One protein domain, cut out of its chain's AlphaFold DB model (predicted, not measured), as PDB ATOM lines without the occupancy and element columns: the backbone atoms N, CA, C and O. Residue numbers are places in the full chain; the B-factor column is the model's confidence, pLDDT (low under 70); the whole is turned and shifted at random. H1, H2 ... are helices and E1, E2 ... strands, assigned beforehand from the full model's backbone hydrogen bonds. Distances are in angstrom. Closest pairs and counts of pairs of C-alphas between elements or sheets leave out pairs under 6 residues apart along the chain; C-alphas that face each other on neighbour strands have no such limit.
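Overview. This is residues 11 to 114 of the 114 residues of an uncharacterized protein of viral metagenome (UniProt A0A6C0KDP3). A group of helices makes one end of an elongated domain, and a long two-strand hairpin, E2 and E3, reaches away from it to make the other end. H3 and H4, one after the other, run back along H1, H5 packs slantwise on H3, and the short strand E1 pairs with E3 where the hairpin meets the helices. The printed part has 104 residues with five named helices and three named strands, in the order H1 E1 H2 H3 H4 H5 E2 E3; the antiparallel sheet has the order E1 E3 E2, and the class is mixed, helices and strands. The whole is compact, with a radius of gyration of the C-alphas of 14.0 A, and spans 45 by 29 by 20 A.

Arrangement. H1, residues 11 to 25, touches H3, residues 42 to 50, with its residues 21 to 24 alone; they run opposite ways at a shallow tilt of 7 degrees, and the closest C-alphas are those of Leu 21 and Ile 48, 6.8 A apart. With residues 13 to 17 alone H1 touches H4, residues 52 to 58, opposite ways at 25 degrees, a shallow tilt; the C-alphas of Gln 14 and Tyr 58 come closest, at 6.2 A. E1, residues 32 to 34, is an edge strand, antiparallel to the inner strand E3, residues 105 to 113, with N 33 and O 111 2.9 A apart. H2, residues 35 to 40, is on the sheet at a height over the sheet of 8.7 A; its closest C-alphas with E3 are those of Leu 35 and Lys 109, 5.3 A apart. H2 and H3 touch only at the corner, with the C-alphas of Leu 38 and Leu 44 closest at 6.2 A. H5, residues 75 to 86, touches H3 at a steep tilt of 50 degrees, the same way, with the C-alphas of Ile 48 and Tyr 76 closest at 5.6 A. E2, residues 91 to 99, forms a hairpin with E3, where N 94 and O 110 are 2.9 A apart, within hydrogen-bond range. In the five helices every O i to N i+4 pair is within hydrogen-bond range.

Along the chain. H1 begins at C-alpha 11 (-1.309, 36.492, 7.149) and is 21.1 A long from first to last C-alpha. H5 measures 16.6 A. E2, which bends by 57 degrees at residue 95, measures 23.6 A, and E3 24.6 A, ending at C-alpha 113 (15.041, 24.418, 5.502).

Size, cuts and confidence. The two C-alphas farthest apart, those of Lys 11 and Gly 103, are 46.6 A apart. The printed part has no cut and ends at residue 114, the chain's last. The link from H4 to H5, residues 59 to 74, is long. The mean pLDDT of the printed part is 91.4, and no printed residue is under 70.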
ATOM      1  N   LYS A  11      -1.862  37.589   7.964       90.25
ATOM      2  CA  LYS A  11      -1.309  36.492   7.149       90.25
ATOM      3  C   LYS A  11      -0.316  36.986   6.096       90.25
ATOM      4  O   LYS A  11       0.712  36.350   5.890       90.25
ATOM      5  N   LYS A  12      -0.616  38.116   5.449       93.19
ATOM      6  CA  LYS A  12       0.236  38.687   4.402       93.19
ATOM      7  C   LYS A  12       1.561  39.176   4.983       93.19
ATOM      8  O   LYS A  12       2.618  38.799   4.501       93.19
ATOM      9  N   GLU A  13       1.516  39.931   6.072       95.00
ATOM     10  CA  GLU A  13       2.705  40.458   6.739       95.00
ATOM     11  C   GLU A  13       3.542  39.339   7.372       95.00
ATOM     12  O   GLU A  13       4.768  39.396   7.380       95.00
ATOM     13  N   GLN A  14       2.899  38.280   7.873       94.12
ATOM     14  CA  GLN A  14       3.593  37.080   8.338       94.12
ATOM     15  C   GLN A  14       4.360  36.410   7.194       94.12
ATOM     16  O   GLN A  14       5.521  36.044   7.383       94.12
ATOM     17  N   GLN A  15       3.743  36.287   6.017       94.81
ATOM     18  CA  GLN A  15       4.398  35.754   4.824       94.81
ATOM     19  C   GLN A  15       5.578  36.638   4.384       94.81
ATOM     20  O   GLN A  15       6.669  36.124   4.160       94.81
ATOM     21  N   GLU A  16       5.418  37.963   4.373       95.88
ATOM     22  CA  GLU A  16       6.506  38.901   4.054       95.88
ATOM     23  C   GLU A  16       7.685  38.789   5.039       95.88
ATOM     24  O   GLU A  16       8.850  38.833   4.641       95.88
ATOM     25  N   VAL A  17       7.414  38.610   6.339       96.56
ATOM     26  CA  VAL A  17       8.463  38.383   7.352       96.56
ATOM     27  C   VAL A  17       9.181  37.050   7.123       96.56
ATOM     28  O   VAL A  17      10.402  36.988   7.283       96.56
ATOM     29  N   LEU A  18       8.455  35.993   6.738       96.12
ATOM     30  CA  LEU A  18       9.057  34.708   6.379       96.12
ATOM     31  C   LEU A  18       9.973  34.856   5.161       96.12
ATOM     32  O   LEU A  18      11.105  34.389   5.202       96.12
ATOM     33  N   GLU A  19       9.518  35.523   4.104       95.62
ATOM     34  CA  GLU A  19      10.303  35.734   2.884       95.62
ATOM     35  C   GLU A  19      11.573  36.539   3.154       95.62
ATOM     36  O   GLU A  19      12.655  36.138   2.729       95.62
ATOM     37  N   LYS A  20      11.483  37.613   3.951       96.19
ATOM     38  CA  LYS A  20      12.664  38.362   4.410       96.19
ATOM     39  C   LYS A  20      13.651  37.460   5.149       96.19
ATOM     40  O   LYS A  20      14.845  37.514   4.869       96.19
ATOM     41  N   LEU A  21      13.164  36.620   6.066       96.00
ATOM     42  CA  LEU A  21      14.012  35.677   6.793       96.00
ATOM     43  C   LEU A  21      14.684  34.676   5.844       96.00
ATOM     44  O   LEU A  21      15.886  34.453   5.949       96.00
ATOM     45  N   LEU A  22      13.923  34.079   4.925       94.62
ATOM     46  CA  LEU A  22      14.449  33.115   3.962       94.62
ATOM     47  C   LEU A  22      15.501  33.756   3.055       94.62
ATOM     48  O   LEU A  22      16.541  33.148   2.842       94.62
ATOM     49  N   ASN A  23      15.289  34.991   2.604       94.56
ATOM     50  CA  ASN A  23      16.268  35.725   1.802       94.56
ATOM     51  C   ASN A  23      17.575  35.974   2.566       94.56
ATOM     52  O   ASN A  23      18.646  35.802   1.995       94.56
ATOM     53  N   ILE A  24      17.506  36.306   3.863       93.81
ATOM     54  CA  ILE A  24      18.701  36.443   4.716       93.81
ATOM     55  C   ILE A  24      19.452  35.105   4.838       93.81
ATOM     56  O   ILE A  24      20.680  35.084   4.867       93.81
ATOM     57  N   LEU A  25      18.730  33.984   4.931       91.81
ATOM     58  CA  LEU A  25      19.315  32.653   5.133       91.81
ATOM     59  C   LEU A  25      19.744  31.953   3.834       91.81
ATOM     60  O   LEU A  25      20.526  31.010   3.899       91.81
ATOM     61  N   ASN A  26      19.262  32.389   2.670       89.75
ATOM     62  CA  ASN A  26      19.495  31.730   1.382       89.75
ATOM     63  C   ASN A  26      20.786  32.186   0.676       89.75
ATOM     64  O   ASN A  26      20.853  32.219  -0.547       89.75
ATOM     65  N   TYR A  27      21.837  32.516   1.427       84.12
ATOM     66  CA  TYR A  27      23.123  32.926   0.847       84.12
ATOM     67  C   TYR A  27      23.863  31.788   0.118       84.12
ATOM     68  O   TYR A  27      24.774  32.056  -0.657       84.12
ATOM     69  N   ASN A  28      23.457  30.532   0.331       81.31
ATOM     70  CA  ASN A  28      23.966  29.360  -0.393       81.31
ATOM     71  C   ASN A  28      23.055  28.914  -1.556       81.31
ATOM     72  O   ASN A  28      23.335  27.896  -2.183       81.31
ATOM     73  N   ASN A  29      21.975  29.653  -1.855       83.44
ATOM     74  CA  ASN A  29      21.002  29.351  -2.919       83.44
ATOM     75  C   ASN A  29      20.331  27.961  -2.845       83.44
ATOM     76  O   ASN A  29      19.761  27.492  -3.829       83.44
ATOM     77  N   ASP A  30      20.362  27.299  -1.689       89.25
ATOM     78  CA  ASP A  30      19.768  25.979  -1.445       89.25
ATOM     79  C   ASP A  30      18.998  25.909  -0.108       89.25
ATOM     80  O   ASP A  30      18.702  24.820   0.392       89.25
ATOM     81  N   TYR A  31      18.707  27.070   0.496       90.56
ATOM     82  CA  TYR A  31      18.160  27.224   1.849       90.56
ATOM     83  C   TYR A  31      18.943  26.475   2.942       90.56
ATOM     84  O   TYR A  31      18.403  26.151   4.009       90.56
ATOM     85  N   THR A  32      20.229  26.220   2.697       92.56
ATOM     86  CA  THR A  32      21.168  25.758   3.708       92.56
ATOM     87  C   THR A  32      21.858  26.949   4.356       92.56
ATOM     88  O   THR A  32      22.347  27.850   3.676       92.56
ATOM     89  N   PHE A  33      22.004  26.910   5.677       94.06
ATOM     90  CA  PHE A  33      22.825  27.865   6.414       94.06
ATOM     91  C   PHE A  33      23.654  27.171   7.499       94.06
ATOM     92  O   PHE A  33      23.285  26.115   8.019       94.06
ATOM     93  N   TYR A  34      24.781  27.773   7.871       94.75
ATOM     94  CA  TYR A  34      25.690  27.237   8.880       94.75
ATOM     95  C   TYR A  34      25.589  28.026  10.183       94.75
ATOM     96  O   TYR A  34      25.492  29.253  10.197       94.75
ATOM     97  N   LEU A  35      25.651  27.318  11.313       94.81
ATOM     98  CA  LEU A  35      25.697  27.952  12.632       94.81
ATOM     99  C   LEU A  35      26.932  28.834  12.788       94.81
ATOM    100  O   LEU A  35      26.859  29.867  13.438       94.81
ATOM    101  N   TYR A  36      28.049  28.414  12.194       93.31
ATOM    102  CA  TYR A  36      29.300  29.162  12.241       93.31
ATOM    103  C   TYR A  36      29.139  30.541  11.599       93.31
ATOM    104  O   TYR A  36      29.529  31.537  12.196       93.31
ATOM    105  N   ASP A  37      28.505  30.614  10.430       92.06
ATOM    106  CA  ASP A  37      28.225  31.889   9.773       92.06
ATOM    107  C   ASP A  37      27.333  32.779  10.637       92.06
ATOM    108  O   ASP A  37      27.622  33.960  10.801       92.06
ATOM    109  N   LEU A  38      26.283  32.217  11.242       93.25
ATOM    110  CA  LEU A  38      25.413  32.968  12.149       93.25
ATOM    111  C   LEU A  38      26.150  33.462  13.398       93.25
ATOM    112  O   LEU A  38      25.894  34.577  13.832       93.25
ATOM    113  N   ASP A  39      27.045  32.661  13.978       92.06
ATOM    114  CA  ASP A  39      27.793  33.023  15.185       92.06
ATOM    115  C   ASP A  39      28.869  34.098  14.893       92.06
ATOM    116  O   ASP A  39      29.148  34.913  15.771       92.06
ATOM    117  N   ASN A  40      29.428  34.145  13.674       92.31
ATOM    118  CA  ASN A  40      30.556  35.026  13.329       92.31
ATOM    119  C   ASN A  40      30.188  36.256  12.476       92.31
ATOM    120  O   ASN A  40      30.882  37.269  12.538       92.31
ATOM    121  N   LYS A  41      29.104  36.220  11.690       93.38
ATOM    122  CA  LYS A  41      28.702  37.343  10.824       93.38
ATOM    123  C   LYS A  41      27.704  38.247  11.542       93.38
ATOM    124  O   LYS A  41      26.506  37.964  11.581       93.38
ATOM    125  N   MET A  42      28.195  39.369  12.074       92.62
ATOM    126  CA  MET A  42      27.369  40.364  12.776       92.62
ATOM    127  C   MET A  42      26.220  40.901  11.912       92.62
ATOM    128  O   MET A  42      25.128  41.129  12.429       92.62
ATOM    129  N   GLU A  43      26.434  41.045  10.602       93.75
ATOM    130  CA  GLU A  43      25.398  41.482   9.660       93.75
ATOM    131  C   GLU A  43      24.203  40.521   9.643       93.75
ATOM    132  O   GLU A  43      23.068  40.957   9.825       93.75
ATOM    133  N   LEU A  44      24.446  39.204   9.545       93.75
ATOM    134  CA  LEU A  44      23.377  38.197   9.578       93.75
ATOM    135  C   LEU A  44      22.618  38.236  10.909       93.75
ATOM    136  O   LEU A  44      21.385  38.190  10.926       93.75
ATOM    137  N   GLN A  45      23.339  38.355  12.028       94.12
ATOM    138  CA  GLN A  45      22.720  38.468  13.351       94.12
ATOM    139  C   GLN A  45      21.820  39.704  13.432       94.12
ATOM    140  O   GLN A  45      20.667  39.594  13.855       94.12
ATOM    141  N   GLY A  46      22.328  40.859  12.996       93.88
ATOM    142  CA  GLY A  46      21.608  42.127  12.979       93.88
ATOM    143  C   GLY A  46      20.349  42.069  12.119       93.88
ATOM    144  O   GLY A  46      19.276  42.439  12.595       93.88
ATOM    145  N   SER A  47      20.441  41.530  10.900       95.19
ATOM    146  CA  SER A  47      19.292  41.393   9.998       95.19
ATOM    147  C   SER A  47      18.186  40.511  10.587       95.19
ATOM    148  O   SER A  47      17.014  40.873  10.511       95.19
ATOM    149  N   ILE A  48      18.532  39.390  11.231       95.44
ATOM    150  CA  ILE A  48      17.542  38.492  11.852       95.44
ATOM    151  C   ILE A  48      16.926  39.131  13.100       95.44
ATOM    152  O   ILE A  48      15.709  39.091  13.283       95.44
ATOM    153  N   ILE A  49      17.748  39.728  13.970       93.56
ATOM    154  CA  ILE A  49      17.270  40.393  15.191       93.56
ATOM    155  C   ILE A  49      16.401  41.605  14.835       93.56
ATOM    156  O   ILE A  49      15.405  41.851  15.516       93.56
ATOM    157  N   GLY A  50      16.705  42.312  13.745       94.44
ATOM    158  CA  GLY A  50      15.919  43.438  13.235       94.44
ATOM    159  C   GLY A  50      14.457  43.089  12.933       94.44
ATOM    160  O   GLY A  50      13.581  43.938  13.094       94.44
ATOM    161  N   LEU A  51      14.153  41.822  12.622       95.19
ATOM    162  CA  LEU A  51      12.778  41.345  12.422       95.19
ATOM    163  C   LEU A  51      11.954  41.305  13.722       95.19
ATOM    164  O   LEU A  51      10.739  41.126  13.676       95.19
ATOM    165  N   SER A  52      12.567  41.483  14.898       93.31
ATOM    166  CA  SER A  52      11.895  41.347  16.200       93.31
ATOM    167  C   SER A  52      10.665  42.244  16.356       93.31
ATOM    168  O   SER A  52       9.670  41.809  16.938       93.31
ATOM    169  N   ASN A  53      10.702  43.473  15.837       92.19
ATOM    170  CA  ASN A  53       9.569  44.401  15.929       92.19
ATOM    171  C   ASN A  53       8.374  43.914  15.101       92.19
ATOM    172  O   ASN A  53       7.247  43.875  15.604       92.19
ATOM    173  N   ASP A  54       8.632  43.455  13.877       94.00
ATOM    174  CA  ASP A  54       7.617  42.862  13.005       94.00
ATOM    175  C   ASP A  54       7.056  41.578  13.627       94.00
ATOM    176  O   ASP A  54       5.840  41.374  13.667       94.00
ATOM    177  N   ILE A  55       7.915  40.746  14.224       93.38
ATOM    178  CA  ILE A  55       7.496  39.522  14.910       93.38
ATOM    179  C   ILE A  55       6.573  39.846  16.097       93.38
ATOM    180  O   ILE A  55       5.502  39.252  16.217       93.38
ATOM    181  N   LYS A  56       6.915  40.825  16.950       91.19
ATOM    182  CA  LYS A  56       6.048  41.263  18.068       91.19
ATOM    183  C   LYS A  56       4.691  41.765  17.579       91.19
ATOM    184  O   LYS A  56       3.660  41.512  18.213       91.19
ATOM    185  N   LYS A  57       4.679  42.481  16.455       92.00
ATOM    186  CA  LYS A  57       3.470  43.069  15.882       92.00
ATOM    187  C   LYS A  57       2.559  41.996  15.287       92.00
ATOM    188  O   LYS A  57       1.397  41.899  15.691       92.00
ATOM    189  N   TYR A  58       3.098  41.158  14.408       93.94
ATOM    190  CA  TYR A  58       2.320  40.269  13.546       93.94
ATOM    191  C   TYR A  58       2.143  38.849  14.092       93.94
ATOM    192  O   TYR A  58       1.198  38.169  13.697       93.94
ATOM    193  N   TYR A  59       2.973  38.406  15.043       91.69
ATOM    194  CA  TYR A  59       2.938  37.046  15.586       91.69
ATOM    195  C   TYR A  59       2.555  37.020  17.077       91.69
ATOM    196  O   TYR A  59       2.739  38.004  17.804       91.69
ATOM    197  N   PRO A  60       2.049  35.881  17.589       90.12
ATOM    198  CA  PRO A  60       1.892  35.633  19.023       90.12
ATOM    199  C   PRO A  60       3.247  35.281  19.678       90.12
ATOM    200  O   PRO A  60       3.447  34.188  20.202       90.12
ATOM    201  N   ALA A  61       4.192  36.221  19.634       87.25
ATOM    202  CA  ALA A  61       5.618  36.012  19.910       87.25
ATOM    203  C   ALA A  61       6.008  35.850  21.395       87.25
ATOM    204  O   ALA A  61       7.187  35.926  21.735       87.25
ATOM    205  N   SER A  62       5.058  35.593  22.300       85.69
ATOM    206  CA  SER A  62       5.339  35.436  23.737       85.69
ATOM    207  C   SER A  62       6.257  34.249  24.052       85.69
ATOM    208  O   SER A  62       6.966  34.264  25.052       85.69
ATOM    209  N   SER A  63       6.295  33.242  23.175       86.19
ATOM    210  CA  SER A  63       7.192  32.083  23.287       86.19
ATOM    211  C   SER A  63       8.543  32.264  22.580       86.19
ATOM    212  O   SER A  63       9.426  31.420  22.724       86.19
ATOM    213  N   CYS A  64       8.743  33.353  21.829       90.88
ATOM    214  CA  CYS A  64       9.988  33.602  21.108       90.88
ATOM    215  C   CYS A  64      11.011  34.320  22.005       90.88
ATOM    216  O   CYS A  64      11.028  35.548  22.099       90.88
ATOM    217  N   ILE A  65      11.896  33.547  22.639       90.06
ATOM    218  CA  ILE A  65      12.924  34.030  23.584       90.06
ATOM    219  C   ILE A  65      13.775  35.151  22.973       90.06
ATOM    220  O   ILE A  65      13.941  36.200  23.593       90.06
ATOM    221  N   GLY A  66      14.247  34.960  21.733       87.94
ATOM    222  CA  GLY A  66      15.095  35.933  21.032       87.94
ATOM    223  C   GLY A  66      14.432  37.289  20.764       87.94
ATOM    224  O   GLY A  66      15.131  38.270  20.555       87.94
ATOM    225  N   VAL A  67      13.100  37.354  20.816       89.88
ATOM    226  CA  VAL A  67      12.312  38.580  20.609       89.88
ATOM    227  C   VAL A  67      11.975  39.257  21.940       89.88
ATOM    228  O   VAL A  67      11.846  40.479  22.010       89.88
ATOM    229  N   ASN A  68      11.852  38.481  23.018       85.75
ATOM    230  CA  ASN A  68      11.413  38.962  24.330       85.75
ATOM    231  C   ASN A  68      12.557  39.476  25.216       85.75
ATOM    232  O   ASN A  68      12.378  39.591  26.424       85.75
ATOM    233  N   ASN A  69      13.728  39.771  24.633       74.31
ATOM    234  CA  ASN A  69      14.940  40.225  25.331       74.31
ATOM    235  C   ASN A  69      15.331  39.348  26.536       74.31
ATOM    236  O   ASN A  69      16.014  39.795  27.456       74.31
ATOM    237  N   GLN A  70      14.907  38.083  26.542       80.31
ATOM    238  CA  GLN A  70      15.315  37.130  27.561       80.31
ATOM    239  C   GLN A  70      16.771  36.727  27.311       80.31
ATOM    240  O   GLN A  70      17.201  36.582  26.163       80.31
ATOM    241  N   LYS A  71      17.536  36.533  28.390       83.00
ATOM    242  CA  LYS A  71      18.959  36.183  28.313       83.00
ATOM    243  C   LYS A  71      19.123  34.856  27.565       83.00
ATOM    244  O   LYS A  71      18.808  33.792  28.090       83.00
ATOM    245  N   CYS A  72      19.621  34.914  26.333       85.75
ATOM    246  CA  CYS A  72      19.881  33.742  25.507       85.75
ATOM    247  C   CYS A  72      21.168  33.935  24.698       85.75
ATOM    248  O   CYS A  72      21.466  35.032  24.237       85.75
ATOM    249  N   LYS A  73      21.941  32.856  24.521       87.94
ATOM    250  CA  LYS A  73      23.230  32.912  23.811       87.94
ATOM    251  C   LYS A  73      23.070  33.233  22.317       87.94
ATOM    252  O   LYS A  73      23.953  33.838  21.730       87.94
ATOM    253  N   ARG A  74      21.967  32.791  21.703       91.56
ATOM    254  CA  ARG A  74      21.724  32.877  20.252       91.56
ATOM    255  C   ARG A  74      20.292  33.351  19.956       91.56
ATOM    256  O   ARG A  74      19.451  32.533  19.567       91.56
ATOM    257  N   PRO A  75      19.981  34.644  20.166       93.19
ATOM    258  CA  PRO A  75      18.639  35.187  19.936       93.19
ATOM    259  C   PRO A  75      18.178  35.025  18.480       93.19
ATOM    260  O   PRO A  75      17.041  34.619  18.243       93.19
ATOM    261  N   TYR A  76      19.075  35.219  17.509       94.38
ATOM    262  CA  TYR A  76      18.807  35.003  16.082       94.38
ATOM    263  C   TYR A  76      18.356  33.566  15.777       94.38
ATOM    264  O   TYR A  76      17.392  33.358  15.046       94.38
ATOM    265  N   LEU A  77      18.972  32.553  16.396       94.62
ATOM    266  CA  LEU A  77      18.590  31.153  16.184       94.62
ATOM    267  C   LEU A  77      17.216  30.837  16.791       94.62
ATOM    268  O   LEU A  77      16.454  30.049  16.229       94.62
ATOM    269  N   SER A  78      16.884  31.470  17.922       94.44
ATOM    270  CA  SER A  78      15.536  31.399  18.496       94.44
ATOM    271  C   SER A  78      14.494  31.988  17.545       94.44
ATOM    272  O   SER A  78      13.427  31.395  17.401       94.44
ATOM    273  N   ILE A  79      14.794  33.124  16.907       95.12
ATOM    274  CA  ILE A  79      13.913  33.783  15.932       95.12
ATOM    275  C   ILE A  79      13.686  32.892  14.710       95.12
ATOM    276  O   ILE A  79      12.535  32.636  14.359       95.12
ATOM    277  N   ILE A  80      14.764  32.360  14.118       95.25
ATOM    278  CA  ILE A  80      14.687  31.471  12.949       95.25
ATOM    279  C   ILE A  80      13.759  30.289  13.245       95.25
ATOM    280  O   ILE A  80      12.782  30.062  12.534       95.25
ATOM    281  N   ARG A  81      14.023  29.559  14.335       94.56
ATOM    282  CA  ARG A  81      13.233  28.376  14.713       94.56
ATOM    283  C   ARG A  81      11.770  28.716  14.971       94.56
ATOM    284  O   ARG A  81      10.899  27.927  14.618       94.56
ATOM    285  N   TYR A  82      11.504  29.862  15.594       94.94
ATOM    286  CA  TYR A  82      10.145  30.304  15.875       94.94
ATOM    287  C   TYR A  82       9.362  30.585  14.587       94.94
ATOM    288  O   TYR A  82       8.269  30.048  14.423       94.94
ATOM    289  N   ILE A  83       9.927  31.377  13.666       95.25
ATOM    290  CA  ILE A  83       9.265  31.726  12.400       95.25
ATOM    291  C   ILE A  83       9.032  30.472  11.554       95.25
ATOM    292  O   ILE A  83       7.908  30.243  11.114       95.25
ATOM    293  N   LEU A  84      10.057  29.632  11.368       95.00
ATOM    294  CA  LEU A  84       9.928  28.418  10.557       95.00
ATOM    295  C   LEU A  84       8.854  27.481  11.115       95.00
ATOM    296  O   LEU A  84       7.967  27.054  10.380       95.00
ATOM    297  N   LYS A  85       8.860  27.243  12.433       93.31
ATOM    298  CA  LYS A  85       7.838  26.419  13.089       93.31
ATOM    299  C   LYS A  85       6.434  27.003  12.930       93.31
ATOM    300  O   LYS A  85       5.489  26.249  12.733       93.31
ATOM    301  N   PHE A  86       6.284  28.323  13.031       92.81
ATOM    302  CA  PHE A  86       4.987  28.982  12.867       92.81
ATOM    303  C   PHE A  86       4.410  28.786  11.457       92.81
ATOM    304  O   PHE A  86       3.201  28.631  11.307       92.81
ATOM    305  N   HIS A  87       5.276  28.747  10.445       92.69
ATOM    306  CA  HIS A  87       4.916  28.521   9.042       92.69
ATOM    307  C   HIS A  87       4.962  27.046   8.620       92.69
ATOM    308  O   HIS A  87       4.914  26.753   7.429       92.69
ATOM    309  N   ASN A  88       5.042  26.116   9.579       93.00
ATOM    310  CA  ASN A  88       5.126  24.672   9.334       93.00
ATOM    311  C   ASN A  88       6.274  24.270   8.387       93.00
ATOM    312  O   ASN A  88       6.141  23.322   7.618       93.00
ATOM    313  N   LYS A  89       7.394  24.998   8.437       92.75
ATOM    314  CA  LYS A  89       8.630  24.654   7.729       92.75
ATOM    315  C   LYS A  89       9.467  23.693   8.556       92.75
ATOM    316  O   LYS A  89       9.613  23.878   9.770       92.75
ATOM    317  N   GLU A  90      10.048  22.697   7.900       92.81
ATOM    318  CA  GLU A  90      10.946  21.754   8.553       92.81
ATOM    319  C   GLU A  90      12.371  22.312   8.567       92.81
ATOM    320  O   GLU A  90      12.824  22.972   7.632       92.81
ATOM    321  N   LEU A  91      13.089  22.066   9.664       94.12
ATOM    322  CA  LEU A  91      14.475  22.492   9.833       94.12
ATOM    323  C   LEU A  91      15.327  21.275  10.180       94.12
ATOM    324  O   LEU A  91      15.386  20.854  11.338       94.12
ATOM    325  N   TYR A  92      16.009  20.736   9.176       94.75
ATOM    326  CA  TYR A  92      16.946  19.637   9.358       94.75
ATOM    327  C   TYR A  92      18.266  20.164   9.889       94.75
ATOM    328  O   TYR A  92      18.757  21.206   9.456       94.75
ATOM    329  N   VAL A  93      18.845  19.426  10.831       94.81
ATOM    330  CA  VAL A  93      20.104  19.777  11.482       94.81
ATOM    331  C   VAL A  93      21.065  18.617  11.312       94.81
ATOM    332  O   VAL A  93      20.731  17.489  11.658       94.81
ATOM    333  N   MET A  94      22.262  18.901  10.816       94.88
ATOM    334  CA  MET A  94      23.346  17.931  10.708       94.88
ATOM    335  C   MET A  94      24.625  18.524  11.283       94.88
ATOM    336  O   MET A  94      24.872  19.729  11.169       94.88
ATOM    337  N   ASP A  95      25.435  17.684  11.915       94.88
ATOM    338  CA  ASP A  95      26.778  18.089  12.308       94.88
ATOM    339  C   ASP A  95      27.635  18.232  11.046       94.88
ATOM    340  O   ASP A  95      27.511  17.465  10.090       94.88
ATOM    341  N   PHE A  96      28.468  19.266  11.013       93.44
ATOM    342  CA  PHE A  96      29.276  19.609   9.853       93.44
ATOM    343  C   PHE A  96      30.654  20.057  10.316       93.44
ATOM    344  O   PHE A  96      30.777  20.793  11.293       93.44
ATOM    345  N   THR A  97      31.696  19.622   9.619       92.56
ATOM    346  CA  THR A  97      33.057  20.097   9.873       92.56
ATOM    347  C   THR A  97      33.450  20.996   8.719       92.56
ATOM    348  O   THR A  97      33.372  20.579   7.568       92.56
ATOM    349  N   MET A  98      33.834  22.230   9.033       87.12
ATOM    350  CA  MET A  98      34.295  23.195   8.043       87.12
ATOM    351  C   MET A  98      35.781  23.473   8.223       87.12
ATOM    352  O   MET A  98      36.268  23.561   9.353       87.12
ATOM    353  N   ASN A  99      36.478  23.630   7.103       85.31
ATOM    354  CA  ASN A  99      37.858  24.093   7.089       85.31
ATOM    355  C   ASN A  99      37.836  25.619   7.147       85.31
ATOM    356  O   ASN A  99      37.191  26.258   6.315       85.31
ATOM    357  N   VAL A 100      38.490  26.185   8.151       81.69
ATOM    358  CA  VAL A 100      38.673  27.632   8.285       81.69
ATOM    359  C   VAL A 100      39.966  28.021   7.559       81.69
ATOM    360  O   VAL A 100      40.855  27.185   7.397       81.69
ATOM    361  N   GLU A 101      40.087  29.274   7.115       74.06
ATOM    362  CA  GLU A 101      41.198  29.763   6.270       74.06
ATOM    363  C   GLU A 101      42.603  29.464   6.827       74.06
ATOM    364  O   GLU A 101      43.539  29.271   6.057       74.06
ATOM    365  N   ASN A 102      42.745  29.315   8.147       76.56
ATOM    366  CA  ASN A 102      44.014  28.992   8.808       76.56
ATOM    367  C   ASN A 102      44.407  27.499   8.743       76.56
ATOM    368  O   ASN A 102      45.348  27.085   9.414       76.56
ATOM    369  N   GLY A 103      43.676  26.664   7.995       76.62
ATOM    370  CA  GLY A 103      43.902  25.213   7.929       76.62
ATOM    371  C   GLY A 103      43.362  24.438   9.137       76.62
ATOM    372  O   GLY A 103      43.458  23.213   9.180       76.62
ATOM    373  N   GLU A 104      42.756  25.128  10.103       83.62
ATOM    374  CA  GLU A 104      42.072  24.512  11.236       83.62
ATOM    375  C   GLU A 104      40.675  24.025  10.841       83.62
ATOM    376  O   GLU A 104      39.961  24.656  10.059       83.62
ATOM    377  N   THR A 105      40.246  22.906  11.423       87.88
ATOM    378  CA  THR A 105      38.890  22.382  11.238       87.88
ATOM    379  C   THR A 105      38.009  22.783  12.412       87.88
ATOM    380  O   THR A 105      38.308  22.437  13.555       87.88
ATOM    381  N   THR A 106      36.884  23.443  12.148       89.31
ATOM    382  CA  THR A 106      35.890  23.763  13.178       89.31
ATOM    383  C   THR A 106      34.645  22.903  13.010       89.31
ATOM    384  O   THR A 106      34.077  22.792  11.921       89.31
ATOM    385  N   ARG A 107      34.182  22.311  14.116       92.25
ATOM    386  CA  ARG A 107      32.890  21.615  14.169       92.25
ATOM    387  C   ARG A 107      31.763  22.628  14.318       92.25
ATOM    388  O   ARG A 107      31.776  23.473  15.210       92.25
ATOM    389  N   THR A 108      30.761  22.513  13.463       94.38
ATOM    390  CA  THR A 108      29.588  23.377  13.425       94.38
ATOM    391  C   THR A 108      28.330  22.564  13.130       94.38
ATOM    392  O   THR A 108      28.364  21.339  13.025       94.38
ATOM    393  N   LYS A 109      27.192  23.248  13.026       95.06
ATOM    394  CA  LYS A 109      25.934  22.657  12.577       95.06
ATOM    395  C   LYS A 109      25.532  23.265  11.250       95.06
ATOM    396  O   LYS A 109      25.499  24.488  11.117       95.06
ATOM    397  N   LYS A 110      25.196  22.403  10.303       94.38
ATOM    398  CA  LYS A 110      24.541  22.762   9.056       94.38
ATOM    399  C   LYS A 110      23.039  22.592   9.240       94.38
ATOM    400  O   LYS A 110      22.571  21.578   9.759       94.38
ATOM    401  N   TYR A 111      22.298  23.607   8.834       95.19
ATOM    402  CA  TYR A 111      20.849  23.641   8.862       95.19
ATOM    403  C   TYR A 111      20.320  23.674   7.437       95.19
ATOM    404  O   TYR A 111      20.859  24.411   6.618       95.19
ATOM    405  N   LYS A 112      19.262  22.915   7.154       94.56
ATOM    406  CA  LYS A 112      18.555  22.939   5.871       94.56
ATOM    407  C   LYS A 112      17.064  23.137   6.108       94.56
ATOM    408  O   LYS A 112      16.476  22.407   6.906       94.56
ATOM    409  N   ILE A 113      16.478  24.123   5.436       93.44
ATOM    410  CA  ILE A 113      15.041  24.418   5.502       93.44
ATOM    411  C   ILE A 113      14.324  23.635   4.392       93.44
ATOM    412  O   ILE A 113      14.804  23.625   3.258       93.44
ATOM    413  N   ILE A 114      13.198  22.988   4.717       87.75
ATOM    414  CA  ILE A 114      12.319  22.265   3.776       87.75
ATOM    415  C   ILE A 114      10.894  22.836   3.886       87.75
ATOM    416  O   ILE A 114      10.401  22.987   5.029       87.75
TER     417      ILE A 114